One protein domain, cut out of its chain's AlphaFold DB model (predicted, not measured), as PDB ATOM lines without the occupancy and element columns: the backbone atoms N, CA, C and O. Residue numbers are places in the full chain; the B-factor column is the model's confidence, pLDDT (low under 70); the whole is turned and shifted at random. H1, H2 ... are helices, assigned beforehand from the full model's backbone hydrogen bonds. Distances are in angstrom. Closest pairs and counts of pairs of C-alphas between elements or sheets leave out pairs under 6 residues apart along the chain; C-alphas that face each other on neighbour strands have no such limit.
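AT A GLANCE: This is residues 3 to 67 of the 138 residues of the protein "Thymidine phosphorylase" of Streptomyces sp. SID10244 (UniProt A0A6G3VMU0). The long helix H2 and the short H3 make a helical hairpin, H3 folded back beside part of H2, and the other two helices, H1 and H4, reach away from it as the two arms of a V. The end of H1 and the start of H4 meet near H3, and two stretches stick out from the body: residues 4 to 9, of which 6 to 9 belong to H1, and residues 61 to 67, of which 61 to 65 belong to H4. The printed part has 65 residues with four named helices, in the order H1, H2, H3, H4, and no named strand; the class is all helix. It is only just compact, close to loose, with a radius of gyration of the C-alphas of 12.5 A and spans of 34 by 29 by 20 A.

IN THESE COORDINATES: The longest helix, H2, takes residues 22 to 38 and measures 24.5 A from C-alpha 22 at (110.611, 132.608, 158.038) to C-alpha 38. H3 is residues 46 to 51, 8.6 A long. H1 is residues 6 to 16, 15.2 A long, beginning with C-alpha 6 at (107.296, 151.286, 152.530). H4 is residues 54 to 65, 16.3 A long, ending with C-alpha 65 at (120.613, 151.566, 138.082).

HOW THE PARTS SIT: H2 and H3 touch and form a helical hairpin, at a steep tilt of 43 degrees, opposite ways. Their closest C-alphas are those of Leu 29 and Pro 46, 6.2 A apart, and H2 touches H3 with residues 29 to 33 alone. H1 and H2 are close but not clearly touching, with the closest C-alphas, those of Val 15 and Val 25, 6.6 A apart; their lines are only just about perpendicular, at 70.0 degrees. H1 and H3 are also close but not clearly touching, with the C-alphas of Leu 16 and Leu 50 closest at 6.2 A. H1 and H4 only just touch, only at their ends, with 3 pairs of C-alphas within 8 A; the closest are those of Leu 16 and Met 56, 5.2 A apart. They stand at a steep tilt of 42 degrees, opposite ways. H3 and H4 are close but not clearly touching, about perpendicular at 87 degrees, and the C-alphas of His 49 and Ala 55 come closest at 5.4 A. H2 and H4 are apart. In H1, H2, H3 and H4 every O i to N i+4 pair is within hydrogen-bond range.

THE WHOLE: The two C-alphas farthest apart are those of Gly 4 and Asp 43, 35.1 A. Without the stretches that stand free, residues 4 to 9 and 61 to 67, the body spans 31 by 22 by 16 A. The links H1 to H2 and H3 to H4 are tight, and H2 to H3 is short. The printed part has no cut, its mean pLDDT is 96.7, and no printed residue is under 70.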
ATOM      1  N   ALA A   3     101.648 144.843 155.338       96.44
ATOM      2  CA  ALA A   3     100.822 145.088 154.160       96.44
ATOM      3  C   ALA A   3     100.826 146.597 153.874       96.44
ATOM      4  O   ALA A   3     100.354 147.379 154.703       96.44
ATOM      5  N   GLY A   4     101.383 147.028 152.746       96.56
ATOM      6  CA  GLY A   4     101.573 148.439 152.402       96.56
ATOM      7  C   GLY A   4     102.721 148.642 151.416       96.56
ATOM      8  O   GLY A   4     103.155 147.709 150.767       96.56
ATOM      9  N   ASN A   5     103.252 149.862 151.300       96.88
ATOM     10  CA  ASN A   5     104.344 150.125 150.350       96.88
ATOM     11  C   ASN A   5     105.710 150.127 151.054       96.88
ATOM     12  O   ASN A   5     106.477 149.174 150.953       96.88
ATOM     13  N   ALA A   6     106.009 151.166 151.840       97.38
ATOM     14  CA  ALA A   6     107.296 151.286 152.530       97.38
ATOM     15  C   ALA A   6     107.528 150.173 153.564       97.38
ATOM     16  O   ALA A   6     108.658 149.731 153.752       97.38
ATOM     17  N   LEU A   7     106.462 149.689 154.210       97.19
ATOM     18  CA  LEU A   7     106.541 148.575 155.158       97.19
ATOM     19  C   LEU A   7     106.960 147.255 154.487       97.19
ATOM     20  O   LEU A   7     107.665 146.459 155.102       97.19
ATOM     21  N   GLU A   8     106.543 147.012 153.243       96.75
ATOM     22  CA  GLU A   8     106.919 145.808 152.488       96.75
ATOM     23  C   GLU A   8     108.341 145.917 151.927       96.75
ATOM     24  O   GLU A   8     109.088 144.938 151.945       96.75
ATOM     25  N   VAL A   9     108.768 147.121 151.523       97.56
ATOM     26  CA  VAL A   9     110.177 147.375 151.171       97.56
ATOM     27  C   VAL A   9     111.080 147.142 152.383       97.56
ATOM     28  O   VAL A   9     112.102 146.474 152.255       97.56
ATOM     29  N   ALA A  10     110.691 147.622 153.568       96.94
ATOM     30  CA  ALA A  10     111.445 147.387 154.799       96.94
ATOM     31  C   ALA A  10     111.571 145.887 155.128       96.94
ATOM     32  O   ALA A  10     112.671 145.427 155.420       96.94
ATOM     33  N   GLU A  11     110.476 145.120 155.033       96.88
ATOM     34  CA  GLU A  11     110.492 143.661 155.244       96.88
ATOM     35  C   GLU A  11     111.354 142.941 154.191       96.88
ATOM     36  O   GLU A  11     112.099 142.023 154.526       96.88
ATOM     37  N   SER A  12     111.334 143.399 152.935       97.38
ATOM     38  CA  SER A  12     112.181 142.851 151.864       97.38
ATOM     39  C   SER A  12     113.670 143.094 152.125       97.38
ATOM     40  O   SER A  12     114.482 142.186 151.961       97.38
ATOM     41  N   VAL A  13     114.041 144.302 152.565       97.38
ATOM     42  CA  VAL A  13     115.426 144.637 152.938       97.38
ATOM     43  C   VAL A  13     115.868 143.835 154.168       97.38
ATOM     44  O   VAL A  13     117.007 143.377 154.214       97.38
ATOM     45  N   GLU A  14     114.977 143.604 155.137       96.62
ATOM     46  CA  GLU A  14     115.251 142.736 156.289       96.62
ATOM     47  C   GLU A  14     115.546 141.292 155.854       96.62
ATOM     48  O   GLU A  14     116.531 140.708 156.307       96.62
ATOM     49  N   VAL A  15     114.742 140.737 154.939       97.31
ATOM     50  CA  VAL A  15     114.965 139.402 154.357       97.31
ATOM     51  C   VAL A  15     116.308 139.334 153.639       97.31
ATOM     52  O   VAL A  15     117.106 138.442 153.916       97.31
ATOM     53  N   LEU A  16     116.597 140.298 152.761       97.81
ATOM     54  CA  LEU A  16     117.862 140.367 152.023       97.81
ATOM     55  C   LEU A  16     119.085 140.498 152.945       97.81
ATOM     56  O   LEU A  16     120.181 140.101 152.564       97.81
ATOM     57  N   ALA A  17     118.909 141.048 154.149       95.94
ATOM     58  CA  ALA A  17     119.947 141.150 155.172       95.94
ATOM     59  C   ALA A  17     120.094 139.875 156.032       95.94
ATOM     60  O   ALA A  17     120.822 139.890 157.026       95.94
ATOM     61  N   GLY A  18     119.403 138.784 155.681       92.12
ATOM     62  CA  GLY A  18     119.433 137.506 156.398       92.12
ATOM     63  C   GLY A  18     118.442 137.402 157.564       92.12
ATOM     64  O   GLY A  18     118.531 136.463 158.355       92.12
ATOM     65  N   GLY A  19     117.521 138.359 157.700       92.62
ATOM     66  CA  GLY A  19     116.458 138.368 158.705       92.62
ATOM     67  C   GLY A  19     115.077 138.066 158.116       92.62
ATOM     68  O   GLY A  19     114.929 137.288 157.175       92.62
ATOM     69  N   GLY A  20     114.050 138.705 158.676       91.31
ATOM     70  CA  GLY A  20     112.691 138.668 158.149       91.31
ATOM     71  C   GLY A  20     111.859 137.447 158.568       91.31
ATOM     72  O   GLY A  20     112.308 136.567 159.310       91.31
ATOM     73  N   PRO A  21     110.580 137.400 158.150       92.62
ATOM     74  CA  PRO A  21     109.680 136.308 158.503       92.62
ATOM     75  C   PRO A  21     110.069 135.001 157.800       92.62
ATOM     76  O   PRO A  21     110.186 134.966 156.578       92.62
ATOM     77  N   ALA A  22     110.192 133.911 158.564       92.62
ATOM     78  CA  ALA A  22     110.611 132.608 158.038       92.62
ATOM     79  C   ALA A  22     109.733 132.098 156.880       92.62
ATOM     80  O   ALA A  22     110.256 131.536 155.926       92.62
ATOM     81  N   ASP A  23     108.421 132.345 156.929       92.44
ATOM     82  CA  ASP A  23     107.481 131.959 155.872       92.44
ATOM     83  C   ASP A  23     107.701 132.729 154.563       92.44
ATOM     84  O   ASP A  23     107.542 132.171 153.479       92.44
ATOM     85  N   VAL A  24     108.105 134.001 154.654       94.88
ATOM     86  CA  VAL A  24     108.465 134.805 153.478       94.88
ATOM     87  C   VAL A  24     109.773 134.292 152.883       94.88
ATOM     88  O   VAL A  24     109.828 134.046 151.683       94.88
ATOM     89  N   VAL A  25     110.794 134.060 153.715       96.69
ATOM     90  CA  VAL A  25     112.089 133.518 153.268       96.69
ATOM     91  C   VAL A  25     111.910 132.168 152.572       96.69
ATOM     92  O   VAL A  25     112.420 131.970 151.471       96.69
ATOM     93  N   GLU A  26     111.159 131.249 153.184       96.94
ATOM     94  CA  GLU A  26     110.896 129.917 152.634       96.94
ATOM     95  C   GLU A  26     110.231 129.997 151.255       96.94
ATOM     96  O   GLU A  26     110.714 129.384 150.298       96.94
ATOM     97  N   LEU A  27     109.167 130.797 151.129       97.38
ATOM     98  CA  LEU A  27     108.450 130.960 149.866       97.38
ATOM     99  C   LEU A  27     109.323 131.621 148.791       97.38
ATOM    100  O   LEU A  27     109.326 131.172 147.645       97.38
ATOM    101  N   THR A  28     110.084 132.661 149.144       97.06
ATOM    102  CA  THR A  28     110.996 133.342 148.216       97.06
ATOM    103  C   THR A  28     112.057 132.386 147.677       97.06
ATOM    104  O   THR A  28     112.287 132.355 146.469       97.06
ATOM    105  N   LEU A  29     112.676 131.575 148.541       97.50
ATOM    106  CA  LEU A  29     113.678 130.593 148.122       97.50
ATOM    107  C   LEU A  29     113.073 129.490 147.249       97.50
ATOM    108  O   LEU A  29     113.700 129.085 146.272       97.50
ATOM    109  N   ALA A  30     111.861 129.026 147.567       98.12
ATOM    110  CA  ALA A  30     111.157 128.048 146.743       98.12
ATOM    111  C   ALA A  30     110.907 128.590 145.327       98.12
ATOM    112  O   ALA A  30     111.300 127.957 144.353       98.12
ATOM    113  N   LEU A  31     110.345 129.798 145.207       98.19
ATOM    114  CA  LEU A  31     110.083 130.423 143.906       98.19
ATOM    115  C   LEU A  31     111.371 130.709 143.121       98.19
ATOM    116  O   LEU A  31     111.406 130.514 141.908       98.19
ATOM    117  N   ALA A  32     112.439 131.139 143.795       97.44
ATOM    118  CA  ALA A  32     113.722 131.395 143.150       97.44
ATOM    119  C   ALA A  32     114.347 130.119 142.557       97.44
ATOM    120  O   ALA A  32     114.907 130.172 141.465       97.44
ATOM    121  N   ARG A  33     114.218 128.968 143.234       97.69
ATOM    122  CA  ARG A  33     114.681 127.672 142.707       97.69
ATOM    123  C   ARG A  33     113.919 127.270 141.448       97.69
ATOM    124  O   ARG A  33     114.552 126.949 140.450       97.69
ATOM    125  N   GLU A  34     112.593 127.409 141.450       97.88
ATOM    126  CA  GLU A  34     111.772 127.147 140.256       97.88
ATOM    127  C   GLU A  34     112.186 128.036 139.068       97.88
ATOM    128  O   GLU A  34     112.232 127.585 137.923       97.88
ATOM    129  N   MET A  35     112.534 129.304 139.322       98.12
ATOM    130  CA  MET A  35     113.033 130.211 138.281       98.12
ATOM    131  C   MET A  35     114.400 129.785 137.727       98.12
ATOM    132  O   MET A  35     114.619 129.885 136.519       98.12
ATOM    133  N   LEU A  36     115.313 129.322 138.584       97.62
ATOM    134  CA  LEU A  36     116.631 128.829 138.171       97.62
ATOM    135  C   LEU A  36     116.512 127.545 137.350       97.62
ATOM    136  O   LEU A  36     117.129 127.448 136.289       97.62
ATOM    137  N   ASP A  37     115.661 126.616 137.779       97.25
ATOM    138  CA  ASP A  37     115.375 125.379 137.051       97.25
ATOM    139  C   ASP A  37     114.787 125.679 135.666       97.25
ATOM    140  O   ASP A  37     115.269 125.161 134.655       97.25
ATOM    141  N   ALA A  38     113.813 126.592 135.586       97.88
ATOM    142  CA  ALA A  38     113.236 127.037 134.317       97.88
ATOM    143  C   ALA A  38     114.260 127.716 133.386       97.88
ATOM    144  O   ALA A  38     114.119 127.654 132.163       97.88
ATOM    145  N   ALA A  39     115.292 128.351 133.946       97.81
ATOM    146  CA  ALA A  39     116.386 128.969 133.199       97.81
ATOM    147  C   ALA A  39     117.530 127.993 132.851       97.81
ATOM    148  O   ALA A  39     118.465 128.385 132.152       97.81
ATOM    149  N   GLY A  40     117.478 126.740 133.321       97.56
ATOM    150  CA  GLY A  40     118.552 125.756 133.149       97.56
ATOM    151  C   GLY A  40     119.796 126.032 134.005       97.56
ATOM    152  O   GLY A  40     120.885 125.581 133.662       97.56
ATOM    153  N   LEU A  41     119.650 126.782 135.100       96.31
ATOM    154  CA  LEU A  41     120.717 127.168 136.029       96.31
ATOM    155  C   LEU A  41     120.692 126.297 137.294       96.31
ATOM    156  O   LEU A  41     120.637 126.804 138.411       96.31
ATOM    157  N   THR A  42     120.733 124.976 137.121       91.12
ATOM    158  CA  THR A  42     120.514 123.997 138.203       91.12
ATOM    159  C   THR A  42     121.632 123.934 139.250       91.12
ATOM    160  O   THR A  42     121.439 123.355 140.314       91.12
ATOM    161  N   ASP A  43     122.805 124.501 138.956       92.88
ATOM    162  CA  ASP A  43     123.953 124.518 139.875       92.88
ATOM    163  C   ASP A  43     123.919 125.703 140.860       92.88
ATOM    164  O   ASP A  43     124.723 125.756 141.791       92.88
ATOM    165  N   ALA A  44     123.019 126.671 140.658       94.00
ATOM    166  CA  ALA A  44     122.888 127.840 141.522       94.00
ATOM    167  C   ALA A  44     121.928 127.564 142.692       94.00
ATOM    168  O   ALA A  44     120.843 127.019 142.500       94.00
ATOM    169  N   ASP A  45     122.288 128.006 143.902       95.44
ATOM    170  CA  ASP A  45     121.408 127.948 145.077       95.44
ATOM    171  C   ASP A  45     121.101 129.366 145.589       95.44
ATOM    172  O   ASP A  45     121.993 130.045 146.111       95.44
ATOM    173  N   PRO A  46     119.840 129.832 145.509       96.69
ATOM    174  CA  PRO A  46     119.478 131.164 145.978       96.69
ATOM    175  C   PRO A  46     119.661 131.314 147.494       96.69
ATOM    176  O   PRO A  46     119.836 132.434 147.971       96.69
ATOM    177  N   ALA A  47     119.668 130.216 148.261       96.88
ATOM    178  CA  ALA A  47     119.913 130.273 149.700       96.88
ATOM    179  C   ALA A  47     121.361 130.671 150.024       96.88
ATOM    180  O   ALA A  47     121.585 131.398 150.991       96.88
ATOM    181  N   GLN A  48     122.331 130.254 149.201       96.44
ATOM    182  CA  GLN A  48     123.728 130.672 149.353       96.44
ATOM    183  C   GLN A  48     123.873 132.172 149.094       96.44
ATOM    184  O   GLN A  48     124.425 132.877 149.932       96.44
ATOM    185  N   HIS A  49     123.281 132.666 148.005       95.62
ATOM    186  CA  HIS A  49     123.317 134.089 147.649       95.62
ATOM    187  C   HIS A  49     122.574 134.996 148.634       95.62
ATOM    188  O   HIS A  49     122.904 136.173 148.779       95.62
ATOM    189  N   LEU A  50     121.547 134.471 149.304       97.00
ATOM    190  CA  LEU A  50     120.892 135.179 150.397       97.00
ATOM    191  C   LEU A  50     121.793 135.231 151.640       97.00
ATOM    192  O   LEU A  50     121.891 136.271 152.282       97.00
ATOM    193  N   ALA A  51     122.463 134.122 151.969       96.56
ATOM    194  CA  ALA A  51     123.297 134.007 153.163       96.56
ATOM    195  C   ALA A  51     124.633 134.765 153.063       96.56
ATOM    196  O   ALA A  51     125.139 135.236 154.081       96.56
ATOM    197  N   ASP A  52     125.214 134.872 151.866       96.62
ATOM    198  CA  ASP A  52     126.511 135.523 151.640       96.62
ATOM    199  C   ASP A  52     126.417 137.030 151.325       96.62
ATOM    200  O   ASP A  52     127.442 137.708 151.267       96.62
ATOM    201  N   GLY A  53     125.200 137.565 151.167       97.12
ATOM    202  CA  GLY A  53     124.939 138.979 150.878       97.12
ATOM    203  C   GLY A  53     124.848 139.336 149.389       97.12
ATOM    204  O   GLY A  53     124.440 140.453 149.064       97.12
ATOM    205  N   THR A  54     125.122 138.402 148.475       97.50
ATOM    206  CA  THR A  54     125.059 138.632 147.019       97.50
ATOM    207  C   THR A  54     123.673 139.110 146.568       97.50
ATOM    208  O   THR A  54     123.550 139.968 145.685       97.50
ATOM    209  N   ALA A  55     122.605 138.595 147.187       97.62
ATOM    210  CA  ALA A  55     121.235 139.022 146.908       97.62
ATOM    211  C   ALA A  55     121.010 140.507 147.249       97.62
ATOM    212  O   ALA A  55     120.403 141.242 146.466       97.62
ATOM    213  N   MET A  56     121.540 140.969 148.387       98.38
ATOM    214  CA  MET A  56     121.465 142.371 148.799       98.38
ATOM    215  C   MET A  56     122.274 143.274 147.858       98.38
ATOM    216  O   MET A  56     121.792 144.334 147.461       98.38
ATOM    217  N   ASP A  57     123.471 142.854 147.455       98.50
ATOM    218  CA  ASP A  57     124.301 143.622 146.519       98.50
ATOM    219  C   ASP A  57     123.617 143.784 145.156       98.50
ATOM    220  O   ASP A  57     123.603 144.877 144.580       98.50
ATOM    221  N   THR A  58     122.958 142.725 144.679       98.25
ATOM    222  CA  THR A  58     122.155 142.761 143.449       98.25
ATOM    223  C   THR A  58     120.975 143.725 143.580       98.25
ATOM    224  O   THR A  58     120.723 144.521 142.671       98.25
ATOM    225  N   TRP A  59     120.275 143.711 144.719       98.44
ATOM    226  CA  TRP A  59     119.192 144.655 144.995       98.44
ATOM    227  C   TRP A  59     119.694 146.106 144.998       98.44
ATOM    228  O   TRP A  59     119.121 146.947 144.305       98.44
ATOM    229  N   ARG A  60     120.807 146.403 145.685       98.69
ATOM    230  CA  ARG A  60     121.406 147.751 145.707       98.69
ATOM    231  C   ARG A  60     121.776 148.237 144.309       98.69
ATOM    232  O   ARG A  60     121.442 149.364 143.942       98.69
ATOM    233  N   ALA A  61     122.423 147.380 143.518       98.69
ATOM    234  CA  ALA A  61     122.779 147.686 142.137       98.69
ATOM    235  C   ALA A  61     121.536 147.966 141.276       98.69
ATOM    236  O   ALA A  61     121.527 148.926 140.506       98.69
ATOM    237  N   MET A  62     120.466 147.179 141.442       98.56
ATOM    238  CA  MET A  62     119.194 147.372 140.738       98.56
ATOM    239  C   MET A  62     118.538 148.719 141.078       98.56
ATOM    240  O   MET A  62     118.030 149.387 140.173       98.56
ATOM    241  N   ILE A  63     118.538 149.124 142.354       98.56
ATOM    242  CA  ILE A  63     117.991 150.418 142.790       98.56
ATOM    243  C   ILE A  63     118.809 151.576 142.204       98.56
ATOM    244  O   ILE A  63     118.238 152.480 141.588       98.56
ATOM    245  N   ALA A  64     120.140 151.514 142.316       98.56
ATOM    246  CA  ALA A  64     121.035 152.544 141.789       98.56
ATOM    247  C   ALA A  64     120.920 152.689 140.260       98.56
ATOM    248  O   ALA A  64     120.891 153.803 139.737       98.56
ATOM    249  N   ALA A  65     120.780 151.574 139.536       98.56
ATOM    250  CA  ALA A  65     120.613 151.566 138.082       98.56
ATOM    251  C   ALA A  65     119.322 152.260 137.605       98.56
ATOM    252  O   ALA A  65     119.253 152.708 136.462       98.56
ATOM    253  N   GLN A  66     118.313 152.376 138.473       98.44
ATOM    254  CA  GLN A  66     117.053 153.076 138.198       98.44
ATOM    255  C   GLN A  66     117.027 154.504 138.771       98.44
ATOM    256  O   GLN A  66     115.982 155.154 138.764       98.44
ATOM    257  N   GLY A  67     118.170 155.009 139.249       98.38
ATOM    258  CA  GLY A  67     118.306 156.356 139.807       98.38
ATOM    259  C   GLY A  67     117.807 156.500 141.248       98.38
ATOM    260  O   GLY A  67     117.648 157.624 141.720       98.38
TER     261      GLY A  67